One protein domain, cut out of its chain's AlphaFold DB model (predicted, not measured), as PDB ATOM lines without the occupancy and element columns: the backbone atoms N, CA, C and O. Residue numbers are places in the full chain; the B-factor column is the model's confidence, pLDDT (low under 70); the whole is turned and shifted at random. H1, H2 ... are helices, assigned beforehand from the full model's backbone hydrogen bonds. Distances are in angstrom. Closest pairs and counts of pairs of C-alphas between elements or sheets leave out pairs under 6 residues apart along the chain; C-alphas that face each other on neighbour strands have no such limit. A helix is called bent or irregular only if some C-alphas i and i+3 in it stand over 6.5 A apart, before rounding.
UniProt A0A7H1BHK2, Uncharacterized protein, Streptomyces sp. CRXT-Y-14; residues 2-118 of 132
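This is residues 2 to 118 of the 132 residues of an uncharacterized protein of Streptomyces sp. CRXT-Y-14 (UniProt A0A7H1BHK2). Three long helices make a slender, loose up-and-down bundle, each running against the one before: H1 extends along most of the rod, H2 folds back against it, and H3 turns again beside H2. Residues 2 to 7 of H1 stick out at one end, and residues 105 to 118, with no named element, follow H3 at the other. The printed part has 117 residues, with three named helices in the order H1, H2, H3 and no named strand; its class is all helix. It is loose, with a radius of gyration of the C-alphas of 18.3 A and spans of 66 by 23 by 16 A.

H1, residues 2 to 41, touches H2, residues 48 to 77, closest at the C-alphas of Gly 20 and Ser 67, 4.1 A apart. This hairpin has a shallow tilt of 25 degrees, opposite ways. H2 has a kink of 32 degrees near residue 57 and is only just irregular: C-alphas 54 and 57 are 6.52 A apart. With residues 66 to 77 alone, H2 touches H3, residues 82 to 104; the closest C-alphas, of Leu 77 and Ala 85, are 5.0 A apart. This second hairpin has a shallow tilt of 29 degrees, opposite ways. H1 and H3 only just touch, with 3 pairs of C-alphas within 8 A, through residues 27 to 35 and 93 to 101 alone; the closest C-alphas, of Gly 31 and Tyr 97, are 6.6 A apart. They run the same way at a shallow tilt of 29 degrees. Every O i to N i+4 pair is within hydrogen-bond range in H3, against 32 of 36 in H1 and 23 of 26 in H2.

H1 begins at C-alpha 2 (247.704, 358.335, 238.921) and measures 58.8 A from first to last C-alpha. H2 measures 41.4 A, and H3 32.3 A, ending at C-alpha 104 (267.582, 371.879, 282.624).

The C-alphas farthest apart, of Glu 2 and Ala 115, are 67.1 A apart. The printed part has no cut; the link H1 to H2 is short and H2 to H3 tight. Model confidence is under 70 at residues 2 to 5 and 108 to 111.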
ATOM      1  N   GLU A   2     247.716 358.935 237.568       59.69
ATOM      2  CA  GLU A   2     247.704 358.335 238.921       59.69
ATOM      3  C   GLU A   2     249.053 357.767 239.419       59.69
ATOM      4  O   GLU A   2     249.388 357.902 240.586       59.69
ATOM      5  N   SER A   3     249.878 357.158 238.552       67.00
ATOM      6  CA  SER A   3     251.139 356.539 239.011       67.00
ATOM      7  C   SER A   3     252.210 357.567 239.419       67.00
ATOM      8  O   SER A   3     252.976 357.316 240.342       67.00
ATOM      9  N   ARG A   4     252.227 358.763 238.807       66.00
ATOM     10  CA  ARG A   4     253.213 359.814 239.131       66.00
ATOM     11  C   ARG A   4     252.976 360.472 240.493       66.00
ATOM     12  O   ARG A   4     253.915 361.034 241.054       66.00
ATOM     13  N   SER A   5     251.748 360.456 241.014       68.50
ATOM     14  CA  SER A   5     251.444 361.056 242.321       68.50
ATOM     15  C   SER A   5     251.907 360.166 243.479       68.50
ATOM     16  O   SER A   5     252.403 360.690 244.478       68.50
ATOM     17  N   GLY A   6     251.831 358.840 243.316       73.00
ATOM     18  CA  GLY A   6     252.304 357.860 244.299       73.00
ATOM     19  C   GLY A   6     253.817 357.915 244.523       73.00
ATOM     20  O   GLY A   6     254.266 358.012 245.667       73.00
ATOM     21  N   ASP A   7     254.601 357.962 243.444       77.31
ATOM     22  CA  ASP A   7     256.071 357.991 243.516       77.31
ATOM     23  C   ASP A   7     256.588 359.260 244.212       77.31
ATOM     24  O   ASP A   7     257.484 359.215 245.060       77.31
ATOM     25  N   ALA A   8     255.965 360.408 243.925       70.81
ATOM     26  CA  ALA A   8     256.302 361.678 244.559       70.81
ATOM     27  C   ALA A   8     255.967 361.689 246.061       70.81
ATOM     28  O   ALA A   8     256.686 362.295 246.858       70.81
ATOM     29  N   GLN A   9     254.888 361.019 246.472       71.00
ATOM     30  CA  GLN A   9     254.507 360.910 247.880       71.00
ATOM     31  C   GLN A   9     255.417 359.941 248.647       71.00
ATOM     32  O   GLN A   9     255.799 360.239 249.782       71.00
ATOM     33  N   ALA A  10     255.816 358.831 248.025       75.31
ATOM     34  CA  ALA A  10     256.777 357.886 248.589       75.31
ATOM     35  C   ALA A  10     258.157 358.533 248.796       75.31
ATOM     36  O   ALA A  10     258.719 358.439 249.888       75.31
ATOM     37  N   ALA A  11     258.657 359.276 247.803       75.69
ATOM     38  CA  ALA A  11     259.919 360.010 247.906       75.69
ATOM     39  C   ALA A  11     259.905 361.045 249.048       75.69
ATOM     40  O   ALA A  11     260.862 361.146 249.811       75.69
ATOM     41  N   ARG A  12     258.795 361.774 249.232       71.19
ATOM     42  CA  ARG A  12     258.641 362.750 250.331       71.19
ATOM     43  C   ARG A  12     258.649 362.092 251.712       71.19
ATOM     44  O   ARG A  12     259.271 362.622 252.630       71.19
ATOM     45  N   ARG A  13     257.995 360.934 251.857       74.00
ATOM     46  CA  ARG A  13     258.017 360.152 253.107       74.00
ATOM     47  C   ARG A  13     259.425 359.651 253.422       74.00
ATOM     48  O   ARG A  13     259.866 359.794 254.555       74.00
ATOM     49  N   LEU A  14     260.149 359.158 252.417       80.88
ATOM     50  CA  LEU A  14     261.553 358.756 252.543       80.88
ATOM     51  C   LEU A  14     262.451 359.912 253.000       80.88
ATOM     52  O   LEU A  14     263.231 359.739 253.933       80.88
ATOM     53  N   VAL A  15     262.300 361.101 252.407       79.31
ATOM     54  CA  VAL A  15     263.053 362.294 252.829       79.31
ATOM     55  C   VAL A  15     262.770 362.626 254.293       79.31
ATOM     56  O   VAL A  15     263.715 362.826 255.050       79.31
ATOM     57  N   GLY A  16     261.507 362.624 254.734       76.81
ATOM     58  CA  GLY A  16     261.157 362.845 256.145       76.81
ATOM     59  C   GLY A  16     261.745 361.789 257.091       76.81
ATOM     60  O   GLY A  16     262.327 362.139 258.116       76.81
ATOM     61  N   CYS A  17     261.664 360.507 256.722       83.56
ATOM     62  CA  CYS A  17     262.188 359.391 257.517       83.56
ATOM     63  C   CYS A  17     263.712 359.395 257.666       83.56
ATOM     64  O   CYS A  17     264.213 358.827 258.630       83.56
ATOM     65  N   VAL A  18     264.448 360.005 256.736       87.25
ATOM     66  CA  VAL A  18     265.910 360.133 256.831       87.25
ATOM     67  C   VAL A  18     266.302 361.445 257.507       87.25
ATOM     68  O   VAL A  18     267.121 361.450 258.424       87.25
ATOM     69  N   THR A  19     265.705 362.562 257.088       86.94
ATOM     70  CA  THR A  19     266.054 363.893 257.609       86.94
ATOM     71  C   THR A  19     265.728 364.039 259.088       86.94
ATOM     72  O   THR A  19     266.526 364.633 259.806       86.94
ATOM     73  N   GLY A  20     264.627 363.448 259.565       91.00
ATOM     74  CA  GLY A  20     264.240 363.488 260.974       91.00
ATOM     75  C   GLY A  20     265.292 362.885 261.905       91.00
ATOM     76  O   GLY A  20     265.864 363.628 262.696       91.00
ATOM     77  N   PRO A  21     265.605 361.582 261.807       94.25
ATOM     78  CA  PRO A  21     266.612 360.943 262.653       94.25
ATOM     79  C   PRO A  21     267.988 361.601 262.578       94.25
ATOM     80  O   PRO A  21     268.634 361.755 263.612       94.25
ATOM     81  N   VAL A  22     268.428 362.017 261.385       94.88
ATOM     82  CA  VAL A  22     269.728 362.685 261.202       94.88
ATOM     83  C   VAL A  22     269.744 364.041 261.903       94.88
ATOM     84  O   VAL A  22     270.643 364.303 262.702       94.88
ATOM     85  N   ALA A  23     268.739 364.885 261.656       92.81
ATOM     86  CA  ALA A  23     268.618 366.175 262.328       92.81
ATOM     87  C   ALA A  23     268.454 366.004 263.839       92.81
ATOM     88  O   ALA A  23     269.016 366.776 264.609       92.81
ATOM     89  N   GLY A  24     267.747 364.959 264.263       94.12
ATOM     90  CA  GLY A  24     267.620 364.584 265.655       94.12
ATOM     91  C   GLY A  24     268.968 364.285 266.296       94.12
ATOM     92  O   GLY A  24     269.219 364.813 267.367       94.12
ATOM     93  N   VAL A  25     269.818 363.452 265.680       97.19
ATOM     94  CA  VAL A  25     271.131 363.078 266.248       97.19
ATOM     95  C   VAL A  25     272.036 364.300 266.347       97.19
ATOM     96  O   VAL A  25     272.653 364.536 267.382       97.19
ATOM     97  N   VAL A  26     272.110 365.086 265.271       96.75
ATOM     98  CA  VAL A  26     272.910 366.318 265.252       96.75
ATOM     99  C   VAL A  26     272.385 367.297 266.301       96.75
ATOM    100  O   VAL A  26     273.160 367.881 267.056       96.75
ATOM    101  N   GLY A  27     271.063 367.436 266.380       95.06
ATOM    102  CA  GLY A  27     270.397 368.344 267.293       95.06
ATOM    103  C   GLY A  27     270.553 367.935 268.758       95.06
ATOM    104  O   GLY A  27     270.904 368.758 269.601       95.06
ATOM    105  N   SER A  28     270.345 366.666 269.091       95.69
ATOM    106  CA  SER A  28     270.528 366.181 270.456       95.69
ATOM    107  C   SER A  28     271.986 366.281 270.884       95.69
ATOM    108  O   SER A  28     272.247 366.717 271.999       95.69
ATOM    109  N   TYR A  29     272.929 365.963 269.992       96.44
ATOM    110  CA  TYR A  29     274.358 366.102 270.265       96.44
ATOM    111  C   TYR A  29     274.745 367.552 270.564       96.44
ATOM    112  O   TYR A  29     275.423 367.816 271.557       96.44
ATOM    113  N   ALA A  30     274.300 368.500 269.735       94.94
ATOM    114  CA  ALA A  30     274.585 369.914 269.945       94.94
ATOM    115  C   ALA A  30     273.973 370.429 271.260       94.94
ATOM    116  O   ALA A  30     274.667 371.081 272.036       94.94
ATOM    117  N   GLY A  31     272.714 370.077 271.545       93.19
ATOM    118  CA  GLY A  31     272.016 370.493 272.764       93.19
ATOM    119  C   GLY A  31     272.671 369.958 274.038       93.19
ATOM    120  O   GLY A  31     272.968 370.732 274.949       93.19
ATOM    121  N   THR A  32     272.971 368.656 274.098       93.88
ATOM    122  CA  THR A  32     273.617 368.070 275.284       93.88
ATOM    123  C   THR A  32     275.064 368.508 275.445       93.88
ATOM    124  O   THR A  32     275.509 368.700 276.573       93.88
ATOM    125  N   THR A  33     275.796 368.726 274.349       92.88
ATOM    126  CA  THR A  33     277.162 369.268 274.413       92.88
ATOM    127  C   THR A  33     277.159 370.693 274.949       92.88
ATOM    128  O   THR A  33     277.995 371.030 275.783       92.88
ATOM    129  N   MET A  34     276.223 371.529 274.500       91.69
ATOM    130  CA  MET A  34     276.096 372.903 274.979       91.69
ATOM    131  C   MET A  34     275.768 372.950 276.474       91.69
ATOM    132  O   MET A  34     276.455 373.643 277.222       91.69
ATOM    133  N   LEU A  35     274.785 372.161 276.916       90.69
ATOM    134  CA  LEU A  35     274.409 372.070 278.328       90.69
ATOM    135  C   LEU A  35     275.557 371.520 279.187       90.69
ATOM    136  O   LEU A  35     275.911 372.108 280.205       90.69
ATOM    137  N   GLY A  36     276.193 370.433 278.744       90.81
ATOM    138  CA  GLY A  36     277.317 369.828 279.454       90.81
ATOM    139  C   GLY A  36     278.526 370.753 279.570       90.81
ATOM    140  O   GLY A  36     279.185 370.756 280.605       90.81
ATOM    141  N   ARG A  37     278.800 371.570 278.545       90.50
ATOM    142  CA  ARG A  37     279.859 372.588 278.606       90.50
ATOM    143  C   ARG A  37     279.534 373.692 279.599       90.50
ATOM    144  O   ARG A  37     280.403 374.023 280.390       90.50
ATOM    145  N   ALA A  38     278.309 374.213 279.608       88.44
ATOM    146  CA  ALA A  38     277.933 375.237 280.581       88.44
ATOM    147  C   ALA A  38     278.004 374.720 282.019       88.44
ATOM    148  O   ALA A  38     278.563 375.386 282.885       88.44
ATOM    149  N   TRP A  39     277.525 373.499 282.265       88.31
ATOM    150  CA  TRP A  39     277.661 372.879 283.580       88.31
ATOM    151  C   TRP A  39     279.118 372.649 283.972       88.31
ATOM    152  O   TRP A  39     279.468 372.836 285.129       88.31
ATOM    153  N   ASN A  40     279.974 372.244 283.035       88.25
ATOM    154  CA  ASN A  40     281.381 372.004 283.325       88.25
ATOM    155  C   ASN A  40     282.152 373.305 283.591       88.25
ATOM    156  O   ASN A  40     282.912 373.364 284.549       88.25
ATOM    157  N   ASP A  41     281.939 374.336 282.772       88.44
ATOM    158  CA  ASP A  41     282.628 375.625 282.898       88.44
ATOM    159  C   ASP A  41     282.232 376.362 284.184       88.44
ATOM    160  O   ASP A  41     283.056 377.065 284.762       88.44
ATOM    161  N   CYS A  42     280.996 376.171 284.655       86.75
ATOM    162  CA  CYS A  42     280.495 376.750 285.901       86.75
ATOM    163  C   CYS A  42     280.550 375.783 287.098       86.75
ATOM    164  O   CYS A  42     279.987 376.088 288.149       86.75
ATOM    165  N   GLU A  43     281.199 374.620 286.937       85.94
ATOM    166  CA  GLU A  43     281.332 373.566 287.958       85.94
ATOM    167  C   GLU A  43     280.004 373.192 288.650       85.94
ATOM    168  O   GLU A  43     279.920 372.950 289.853       85.94
ATOM    169  N   ILE A  44     278.933 373.123 287.866       81.25
ATOM    170  CA  ILE A  44     277.584 372.827 288.343       81.25
ATOM    171  C   ILE A  44     277.437 371.319 288.538       81.25
ATOM    172  O   ILE A  44     277.615 370.540 287.601       81.25
ATOM    173  N   GLY A  45     277.065 370.896 289.746       77.12
ATOM    174  CA  GLY A  45     276.844 369.490 290.095       77.12
ATOM    175  C   GLY A  45     277.978 368.880 290.921       77.12
ATOM    176  O   GLY A  45     278.762 369.581 291.549       77.12
ATOM    177  N   ILE A  46     278.026 367.544 290.985       72.62
ATOM    178  CA  ILE A  46     278.947 366.821 291.887       72.62
ATOM    179  C   ILE A  46     280.303 366.559 291.215       72.62
ATOM    180  O   ILE A  46     281.340 366.646 291.868       72.62
ATOM    181  N   ASN A  47     280.306 366.196 289.926       74.50
ATOM    182  CA  ASN A  47     281.506 366.048 289.097       74.50
ATOM    183  C   ASN A  47     281.148 365.921 287.600       74.50
ATOM    184  O   ASN A  47     280.017 365.594 287.231       74.50
ATOM    185  N   ALA A  48     282.145 366.120 286.730       72.94
ATOM    186  CA  ALA A  48     281.979 366.066 285.274       72.94
ATOM    187  C   ALA A  48     281.466 364.706 284.757       72.94
ATOM    188  O   ALA A  48     280.695 364.654 283.799       72.94
ATOM    189  N   SER A  49     281.854 363.596 285.392       70.00
ATOM    190  CA  SER A  49     281.424 362.256 284.976       70.00
ATOM    191  C   SER A  49     279.952 361.988 285.298       70.00
ATOM    192  O   SER A  49     279.238 361.477 284.437       70.00
ATOM    193  N   ALA A  50     279.461 362.368 286.481       72.81
ATOM    194  CA  ALA A  50     278.043 362.255 286.831       72.81
ATOM    195  C   ALA A  50     277.169 363.126 285.918       72.81
ATOM    196  O   ALA A  50     276.123 362.668 285.459       72.81
ATOM    197  N   ASN A  51     277.640 364.332 285.591       78.50
ATOM    198  CA  ASN A  51     276.983 365.221 284.635       78.50
ATOM    199  C   ASN A  51     276.922 364.607 283.230       78.50
ATOM    200  O   ASN A  51     275.901 364.682 282.556       78.50
ATOM    201  N   PHE A  52     277.983 363.938 282.780       81.56
ATOM    202  CA  PHE A  52     277.959 363.259 281.487       81.56
ATOM    203  C   PHE A  52     276.917 362.131 281.444       81.56
ATOM    204  O   PHE A  52     276.144 362.032 280.489       81.56
ATOM    205  N   PHE A  53     276.853 361.296 282.488       86.75
ATOM    206  CA  PHE A  53     275.881 360.202 282.549       86.75
ATOM    207  C   PHE A  53     274.432 360.697 282.621       86.75
ATOM    208  O   PHE A  53     273.558 360.077 282.011       86.75
ATOM    209  N   SER A  54     274.165 361.817 283.299       86.81
ATOM    210  CA  SER A  54     272.818 362.401 283.358       86.81
ATOM    211  C   SER A  54     272.351 362.982 282.017       86.81
ATOM    212  O   SER A  54     271.147 363.040 281.769       86.81
ATOM    213  N   LEU A  55     273.268 363.321 281.105       90.62
ATOM    214  CA  LEU A  55     272.939 363.825 279.766       90.62
ATOM    215  C   LEU A  55     272.583 362.728 278.756       90.62
ATOM    216  O   LEU A  55     271.959 363.025 277.740       90.62
ATOM    217  N   ILE A  56     272.921 361.463 279.016       93.88
ATOM    218  CA  ILE A  56     272.556 360.335 278.141       93.88
ATOM    219  C   ILE A  56     271.030 360.231 277.942       93.88
ATOM    220  O   ILE A  56     270.586 360.224 276.790       93.88
ATOM    221  N   PRO A  57     270.187 360.174 278.995       94.56
ATOM    222  CA  PRO A  57     268.737 360.135 278.803       94.56
ATOM    223  C   PRO A  57     268.208 361.401 278.115       94.56
ATOM    224  O   PRO A  57     267.312 361.307 277.276       94.56
ATOM    225  N   VAL A  58     268.795 362.569 278.404       93.44
ATOM    226  CA  VAL A  58     268.438 363.844 277.756       93.44
ATOM    227  C   VAL A  58     268.729 363.793 276.257       93.44
ATOM    228  O   VAL A  58     267.885 364.187 275.453       93.44
ATOM    229  N   PHE A  59     269.878 363.238 275.863       95.69
ATOM    230  CA  PHE A  59     270.248 363.042 274.464       95.69
ATOM    231  C   PHE A  59     269.199 362.208 273.725       95.69
ATOM    232  O   PHE A  59     268.721 362.622 272.670       95.69
ATOM    233  N   PHE A  60     268.810 361.054 274.275       97.19
ATOM    234  CA  PHE A  60     267.822 360.186 273.629       97.19
ATOM    235  C   PHE A  60     266.433 360.828 273.574       97.19
ATOM    236  O   PHE A  60     265.753 360.717 272.554       97.19
ATOM    237  N   ALA A  61     266.025 361.537 274.629       96.00
ATOM    238  CA  ALA A  61     264.758 362.261 274.643       96.00
ATOM    239  C   ALA A  61     264.725 363.355 273.562       96.00
ATOM    240  O   ALA A  61     263.801 363.389 272.749       96.00
ATOM    241  N   LEU A  62     265.761 364.197 273.488       95.19
ATOM    242  CA  LEU A  62     265.893 365.223 272.450       95.19
ATOM    243  C   LEU A  62     265.933 364.619 271.056       95.19
ATOM    244  O   LEU A  62     265.281 365.136 270.150       95.19
ATOM    245  N   TRP A  63     266.675 363.525 270.883       97.44
ATOM    246  CA  TRP A  63     266.774 362.846 269.601       97.44
ATOM    247  C   TRP A  63     265.389 362.443 269.102       97.44
ATOM    248  O   TRP A  63     265.031 362.778 267.972       97.44
ATOM    249  N   LEU A  64     264.587 361.791 269.948       97.06
ATOM    250  CA  LEU A  64     263.226 361.387 269.601       97.06
ATOM    251  C   LEU A  64     262.337 362.595 269.300       97.06
ATOM    252  O   LEU A  64     261.676 362.613 268.262       97.06
ATOM    253  N   VAL A  65     262.349 363.618 270.158       96.69
ATOM    254  CA  VAL A  65     261.515 364.820 269.992       96.69
ATOM    255  C   VAL A  65     261.841 365.538 268.684       96.69
ATOM    256  O   VAL A  65     260.950 365.749 267.860       96.69
ATOM    257  N   ILE A  66     263.114 365.860 268.445       96.38
ATOM    258  CA  ILE A  66     263.548 366.569 267.234       96.38
ATOM    259  C   ILE A  66     263.256 365.715 265.996       96.38
ATOM    260  O   ILE A  66     262.712 366.231 265.019       96.38
ATOM    261  N   SER A  67     263.527 364.406 266.047       95.25
ATOM    262  CA  SER A  67     263.245 363.500 264.927       95.25
ATOM    263  C   SER A  67     261.766 363.503 264.548       95.25
ATOM    264  O   SER A  67     261.433 363.608 263.367       95.25
ATOM    265  N   VAL A  68     260.875 363.411 265.539       95.19
ATOM    266  CA  VAL A  68     259.420 363.430 265.333       95.19
ATOM    267  C   VAL A  68     258.979 364.774 264.763       95.19
ATOM    268  O   VAL A  68     258.259 364.801 263.768       95.19
ATOM    269  N   LEU A  69     259.437 365.890 265.333       94.38
ATOM    270  CA  LEU A  69     259.071 367.230 264.865       94.38
ATOM    271  C   LEU A  69     259.488 367.467 263.410       94.38
ATOM    272  O   LEU A  69     258.697 367.980 262.617       94.38
ATOM    273  N   TRP A  70     260.688 367.027 263.033       93.94
ATOM    274  CA  TRP A  70     261.159 367.083 261.652       93.94
ATOM    275  C   TRP A  70     260.332 366.196 260.719       93.94
ATOM    276  O   TRP A  70     259.923 366.645 259.646       93.94
ATOM    277  N   MET A  71     260.026 364.961 261.129       91.56
ATOM    278  CA  MET A  71     259.162 364.066 260.354       91.56
ATOM    279  C   MET A  71     257.774 364.677 260.120       91.56
ATOM    280  O   MET A  71     257.264 364.621 258.998       91.56
ATOM    281  N   LEU A  72     257.182 365.308 261.138       91.81
ATOM    282  CA  LEU A  72     255.893 365.993 261.022       91.81
ATOM    283  C   LEU A  72     255.987 367.207 260.092       91.81
ATOM    284  O   LEU A  72     255.173 367.337 259.176       91.81
ATOM    285  N   ALA A  73     256.995 368.065 260.258       91.50
ATOM    286  CA  ALA A  73     257.178 369.251 259.423       91.50
ATOM    287  C   ALA A  73     257.335 368.890 257.937       91.50
ATOM    288  O   ALA A  73     256.631 369.438 257.084       91.50
ATOM    289  N   PHE A  74     258.183 367.913 257.607       88.31
ATOM    290  CA  PHE A  74     258.343 367.444 256.227       88.31
ATOM    291  C   PHE A  74     257.127 366.659 255.718       88.31
ATOM    292  O   PHE A  74     256.794 366.765 254.537       88.31
ATOM    293  N   GLY A  75     256.420 365.938 256.590       86.88
ATOM    294  CA  GLY A  75     255.183 365.234 256.251       86.88
ATOM    295  C   GLY A  75     254.037 366.176 255.866       86.88
ATOM    296  O   GLY A  75     253.355 365.929 254.870       86.88
ATOM    297  N   PHE A  76     253.850 367.269 256.611       88.38
ATOM    298  CA  PHE A  76     252.769 368.232 256.379       88.38
ATOM    299  C   PHE A  76     253.118 369.296 255.333       88.38
ATOM    300  O   PHE A  76     252.291 369.627 254.484       88.38
ATOM    301  N   LEU A  77     254.337 369.839 255.374       88.25
ATOM    302  CA  LEU A  77     254.726 370.995 254.558       88.25
ATOM    303  C   LEU A  77     255.569 370.609 253.343       88.25
ATOM    304  O   LEU A  77     255.520 371.309 252.331       88.25
ATOM    305  N   GLY A  78     256.289 369.483 253.385       81.81
ATOM    306  CA  GLY A  78     257.210 369.073 252.317       81.81
ATOM    307  C   GLY A  78     256.522 368.799 250.976       81.81
ATOM    308  O   GLY A  78     257.146 368.908 249.923       81.81
ATOM    309  N   GLY A  79     255.216 368.511 250.989       82.12
ATOM    310  CA  GLY A  79     254.414 368.391 249.771       82.12
ATOM    311  C   GLY A  79     254.095 369.723 249.085       82.12
ATOM    312  O   GLY A  79     253.825 369.724 247.884       82.12
ATOM    313  N   ARG A  80     254.127 370.835 249.834       85.81
ATOM    314  CA  ARG A  80     253.734 372.178 249.378       85.81
ATOM    315  C   ARG A  80     254.938 373.101 249.190       85.81
ATOM    316  O   ARG A  80     254.994 373.815 248.198       85.81
ATOM    317  N   SER A  81     255.902 373.071 250.112       90.00
ATOM    318  CA  SER A  81     257.170 373.799 250.015       90.00
ATOM    319  C   SER A  81     258.229 373.177 250.931       90.00
ATOM    320  O   SER A  81     258.097 373.193 252.154       90.00
ATOM    321  N   ILE A  82     259.319 372.678 250.337       87.81
ATOM    322  CA  ILE A  82     260.485 372.159 251.076       87.81
ATOM    323  C   ILE A  82     261.153 373.269 251.894       87.81
ATOM    324  O   ILE A  82     261.615 373.026 253.008       87.81
ATOM    325  N   VAL A  83     261.165 374.501 251.375       92.31
ATOM    326  CA  VAL A  83     261.718 375.663 252.084       92.31
ATOM    327  C   VAL A  83     260.903 375.946 253.345       92.31
ATOM    328  O   VAL A  83     261.479 376.090 254.418       92.31
ATOM    329  N   ALA A  84     259.569 375.944 253.244       92.56
ATOM    330  CA  ALA A  84     258.706 376.147 254.407       92.56
ATOM    331  C   ALA A  84     258.882 375.030 255.446       92.56
ATOM    332  O   ALA A  84     259.009 375.323 256.631       92.56
ATOM    333  N   ALA A  85     258.954 373.767 255.005       91.00
ATOM    334  CA  ALA A  85     259.236 372.639 255.891       91.00
ATOM    335  C   ALA A  85     260.573 372.819 256.626       91.00
ATOM    336  O   ALA A  85     260.630 372.650 257.837       91.00
ATOM    337  N   SER A  86     261.622 373.236 255.913       90.94
ATOM    338  CA  SER A  86     262.954 373.446 256.489       90.94
ATOM    339  C   SER A  86     262.962 374.574 257.524       90.94
ATOM    340  O   SER A  86     263.492 374.391 258.615       90.94
ATOM    341  N   ILE A  87     262.332 375.714 257.219       95.94
ATOM    342  CA  ILE A  87     262.226 376.847 258.153       95.94
ATOM    343  C   ILE A  87     261.478 376.423 259.418       95.94
ATOM    344  O   ILE A  87     261.962 376.655 260.523       95.94
ATOM    345  N   VAL A  88     260.324 375.768 259.267       95.56
ATOM    346  CA  VAL A  88     259.529 375.308 260.411       95.56
ATOM    347  C   VAL A  88     260.322 374.313 261.255       95.56
ATOM    348  O   VAL A  88     260.375 374.484 262.467       95.56
ATOM    349  N   SER A  89     260.998 373.342 260.633       93.81
ATOM    350  CA  SER A  89     261.866 372.379 261.321       93.81
ATOM    351  C   SER A  89     262.984 373.048 262.130       93.81
ATOM    352  O   SER A  89     263.250 372.652 263.267       93.81
ATOM    353  N   VAL A  90     263.625 374.087 261.589       95.12
ATOM    354  CA  VAL A  90     264.646 374.858 262.319       95.12
ATOM    355  C   VAL A  90     264.026 375.595 263.504       95.12
ATOM    356  O   VAL A  90     264.541 375.492 264.615       95.12
ATOM    357  N   LEU A  91     262.896 376.277 263.306       96.25
ATOM    358  CA  LEU A  91     262.224 377.024 264.373       96.25
ATOM    359  C   LEU A  91     261.775 376.118 265.525       96.25
ATOM    360  O   LEU A  91     261.999 376.456 266.685       96.25
ATOM    361  N   VAL A  92     261.195 374.951 265.231       95.06
ATOM    362  CA  VAL A  92     260.797 374.002 266.287       95.06
ATOM    363  C   VAL A  92     262.005 373.385 266.991       95.06
ATOM    364  O   VAL A  92     261.931 373.116 268.187       95.06
ATOM    365  N   THR A  93     263.138 373.216 266.300       95.06
ATOM    366  CA  THR A  93     264.397 372.778 266.929       95.06
ATOM    367  C   THR A  93     264.916 373.841 267.901       95.06
ATOM    368  O   THR A  93     265.216 373.519 269.048       95.06
ATOM    369  N   LEU A  94     264.938 375.114 267.490       94.69
ATOM    370  CA  LEU A  94     265.329 376.229 268.359       94.69
ATOM    371  C   LEU A  94     264.395 376.367 269.567       94.69
ATOM    372  O   LEU A  94     264.870 376.510 270.688       94.69
ATOM    373  N   GLY A  95     263.080 376.250 269.364       95.88
ATOM    374  CA  GLY A  95     262.109 376.246 270.461       95.88
ATOM    375  C   GLY A  95     262.300 375.064 271.418       95.88
ATOM    376  O   GLY A  95     262.184 375.228 272.628       95.88
ATOM    377  N   THR A  96     262.664 373.888 270.897       94.56
ATOM    378  CA  THR A  96     262.982 372.708 271.719       94.56
ATOM    379  C   THR A  96     264.210 372.960 272.589       94.56
ATOM    380  O   THR A  96     264.187 372.631 273.771       94.56
ATOM    381  N   TYR A  97     265.262 373.579 272.046       93.88
ATOM    382  CA  TYR A  97     266.428 373.978 272.841       93.88
ATOM    383  C   TYR A  97     266.092 375.033 273.875       93.88
ATOM    384  O   TYR A  97     266.533 374.918 275.011       93.88
ATOM    385  N   TRP A  98     265.293 376.028 273.502       94.31
ATOM    386  CA  TRP A  98     264.856 377.058 274.429       94.31
ATOM    387  C   TRP A  98     264.135 376.433 275.633       94.31
ATOM    388  O   TRP A  98     264.501 376.691 276.776       94.31
ATOM    389  N   LEU A  99     263.187 375.522 275.382       93.06
ATOM    390  CA  LEU A  99     262.480 374.785 276.435       93.06
ATOM    391  C   LEU A  99     263.423 373.900 277.252       93.06
ATOM    392  O   LEU A  99     263.362 373.906 278.478       93.06
ATOM    393  N   MET A 100     264.315 373.166 276.588       91.94
ATOM    394  CA  MET A 100     265.307 372.327 277.254       91.94
ATOM    395  C   MET A 100     266.164 373.147 278.222       91.94
ATOM    396  O   MET A 100     266.296 372.757 279.378       91.94
ATOM    397  N   MET A 101     266.706 374.281 277.776       90.06
ATOM    398  CA  MET A 101     267.527 375.152 278.619       90.06
ATOM    399  C   MET A 101     266.710 375.770 279.750       90.06
ATOM    400  O   MET A 101     267.184 375.794 280.874       90.06
ATOM    401  N   SER A 102     265.449 376.148 279.513       88.25
ATOM    402  CA  SER A 102     264.587 376.671 280.586       88.25
ATOM    403  C   SER A 102     264.289 375.649 281.691       88.25
ATOM    404  O   SER A 102     263.977 376.023 282.816       88.25
ATOM    405  N   MET A 103     264.340 374.353 281.366       86.62
ATOM    406  CA  MET A 103     264.018 373.275 282.302       86.62
ATOM    407  C   MET A 103     265.252 372.653 282.954       86.62
ATOM    408  O   MET A 103     265.165 372.181 284.085       86.62
ATOM    409  N   LEU A 104     266.362 372.580 282.218       86.69
ATOM    410  CA  LEU A 104     267.582 371.879 282.624       86.69
ATOM    411  C   LEU A 104     268.757 372.829 282.885       86.69
ATOM    412  O   LEU A 104     269.797 372.381 283.358       86.69
ATOM    413  N   GLY A 105     268.618 374.116 282.572       81.81
ATOM    414  CA  GLY A 105     269.558 375.150 282.986       81.81
ATOM    415  C   GLY A 105     269.701 375.182 284.505       81.81
ATOM    416  O   GLY A 105     268.831 374.717 285.249       81.81
ATOM    417  N   ALA A 106     270.838 375.683 284.973       78.88
ATOM    418  CA  ALA A 106     271.047 375.847 286.397       78.88
ATOM    419  C   ALA A 106     270.331 377.121 286.854       78.88
ATOM    420  O   ALA A 106     270.720 378.201 286.422       78.88
ATOM    421  N   PRO A 107     269.319 377.026 287.732       72.62
ATOM    422  CA  PRO A 107     268.540 378.192 288.116       72.62
ATOM    423  C   PRO A 107     269.431 379.243 288.775       72.62
ATOM    424  O   PRO A 107     270.347 378.898 289.529       72.62
ATOM    425  N   SER A 108     269.130 380.520 288.541       69.62
ATOM    426  CA  SER A 108     269.827 381.650 289.166       69.62
ATOM    427  C   SER A 108     269.943 381.464 290.684       69.62
ATOM    428  O   SER A 108     268.952 381.153 291.355       69.62
ATOM    429  N   GLY A 109     271.139 381.664 291.237       65.62
ATOM    430  CA  GLY A 109     271.397 381.493 292.672       65.62
ATOM    431  C   GLY A 109     271.640 380.050 293.134       65.62
ATOM    432  O   GLY A 109     271.837 379.832 294.331       65.62
ATOM    433  N   TYR A 110     271.673 379.064 292.227       69.75
ATOM    434  CA  TYR A 110     272.283 377.765 292.527       69.75
ATOM    435  C   TYR A 110     273.761 377.963 292.919       69.75
ATOM    436  O   TYR A 110     274.423 378.800 292.302       69.75
ATOM    437  N   PRO A 111     274.295 377.239 293.923       69.94
ATOM    438  CA  PRO A 111     275.685 377.407 294.333       69.94
ATOM    439  C   PRO A 111     276.631 377.070 293.179       69.94
ATOM    440  O   PRO A 111     276.670 375.927 292.726       69.94
ATOM    441  N   VAL A 112     277.404 378.058 292.738       71.25
ATOM    442  CA  VAL A 112     278.514 377.885 291.796       71.25
ATOM    443  C   VAL A 112     279.830 378.170 292.504       71.25
ATOM    444  O   VAL A 112     279.928 379.095 293.313       71.25
ATOM    445  N   SER A 113     280.844 377.359 292.221       71.06
ATOM    446  CA  SER A 113     282.218 377.573 292.696       71.06
ATOM    447  C   SER A 113     282.991 378.570 291.830       71.06
ATOM    448  O   SER A 113     284.017 379.086 292.269       71.06
ATOM    449  N   VAL A 114     282.477 378.882 290.634       80.12
ATOM    450  CA  VAL A 114     283.087 379.797 289.663       80.12
ATOM    451  C   VAL A 114     282.403 381.161 289.737       80.12
ATOM    452  O   VAL A 114     281.224 381.301 289.406       80.12
ATOM    453  N   ALA A 115     283.144 382.179 290.182       78.38
ATOM    454  CA  ALA A 115     282.616 383.527 290.397       78.38
ATOM    455  C   ALA A 115     282.164 384.195 289.090       78.38
ATOM    456  O   ALA A 115     281.204 384.961 289.095       78.38
ATOM    457  N   GLU A 116     282.819 383.875 287.975       83.06
ATOM    458  CA  GLU A 116     282.508 384.393 286.641       83.06
ATOM    459  C   GLU A 116     281.137 383.942 286.127       83.06
ATOM    460  O   GLU A 116     280.582 384.595 285.247       83.06
ATOM    461  N   CYS A 117     280.594 382.849 286.667       84.06
ATOM    462  CA  CYS A 117     279.263 382.365 286.320       84.06
ATOM    463  C   CYS A 117     278.161 382.954 287.208       84.06
ATOM    464  O   CYS A 117     276.986 382.816 286.886       84.06
ATOM    465  N   ALA A 118     278.498 383.587 288.333       81.44
ATOM    466  CA  ALA A 118     277.504 384.177 289.220       81.44
ATOM    467  C   ALA A 118     277.020 385.536 288.676       81.44
ATOM    468  O   ALA A 118     277.821 386.294 288.126       81.44
TER     469      ALA A 118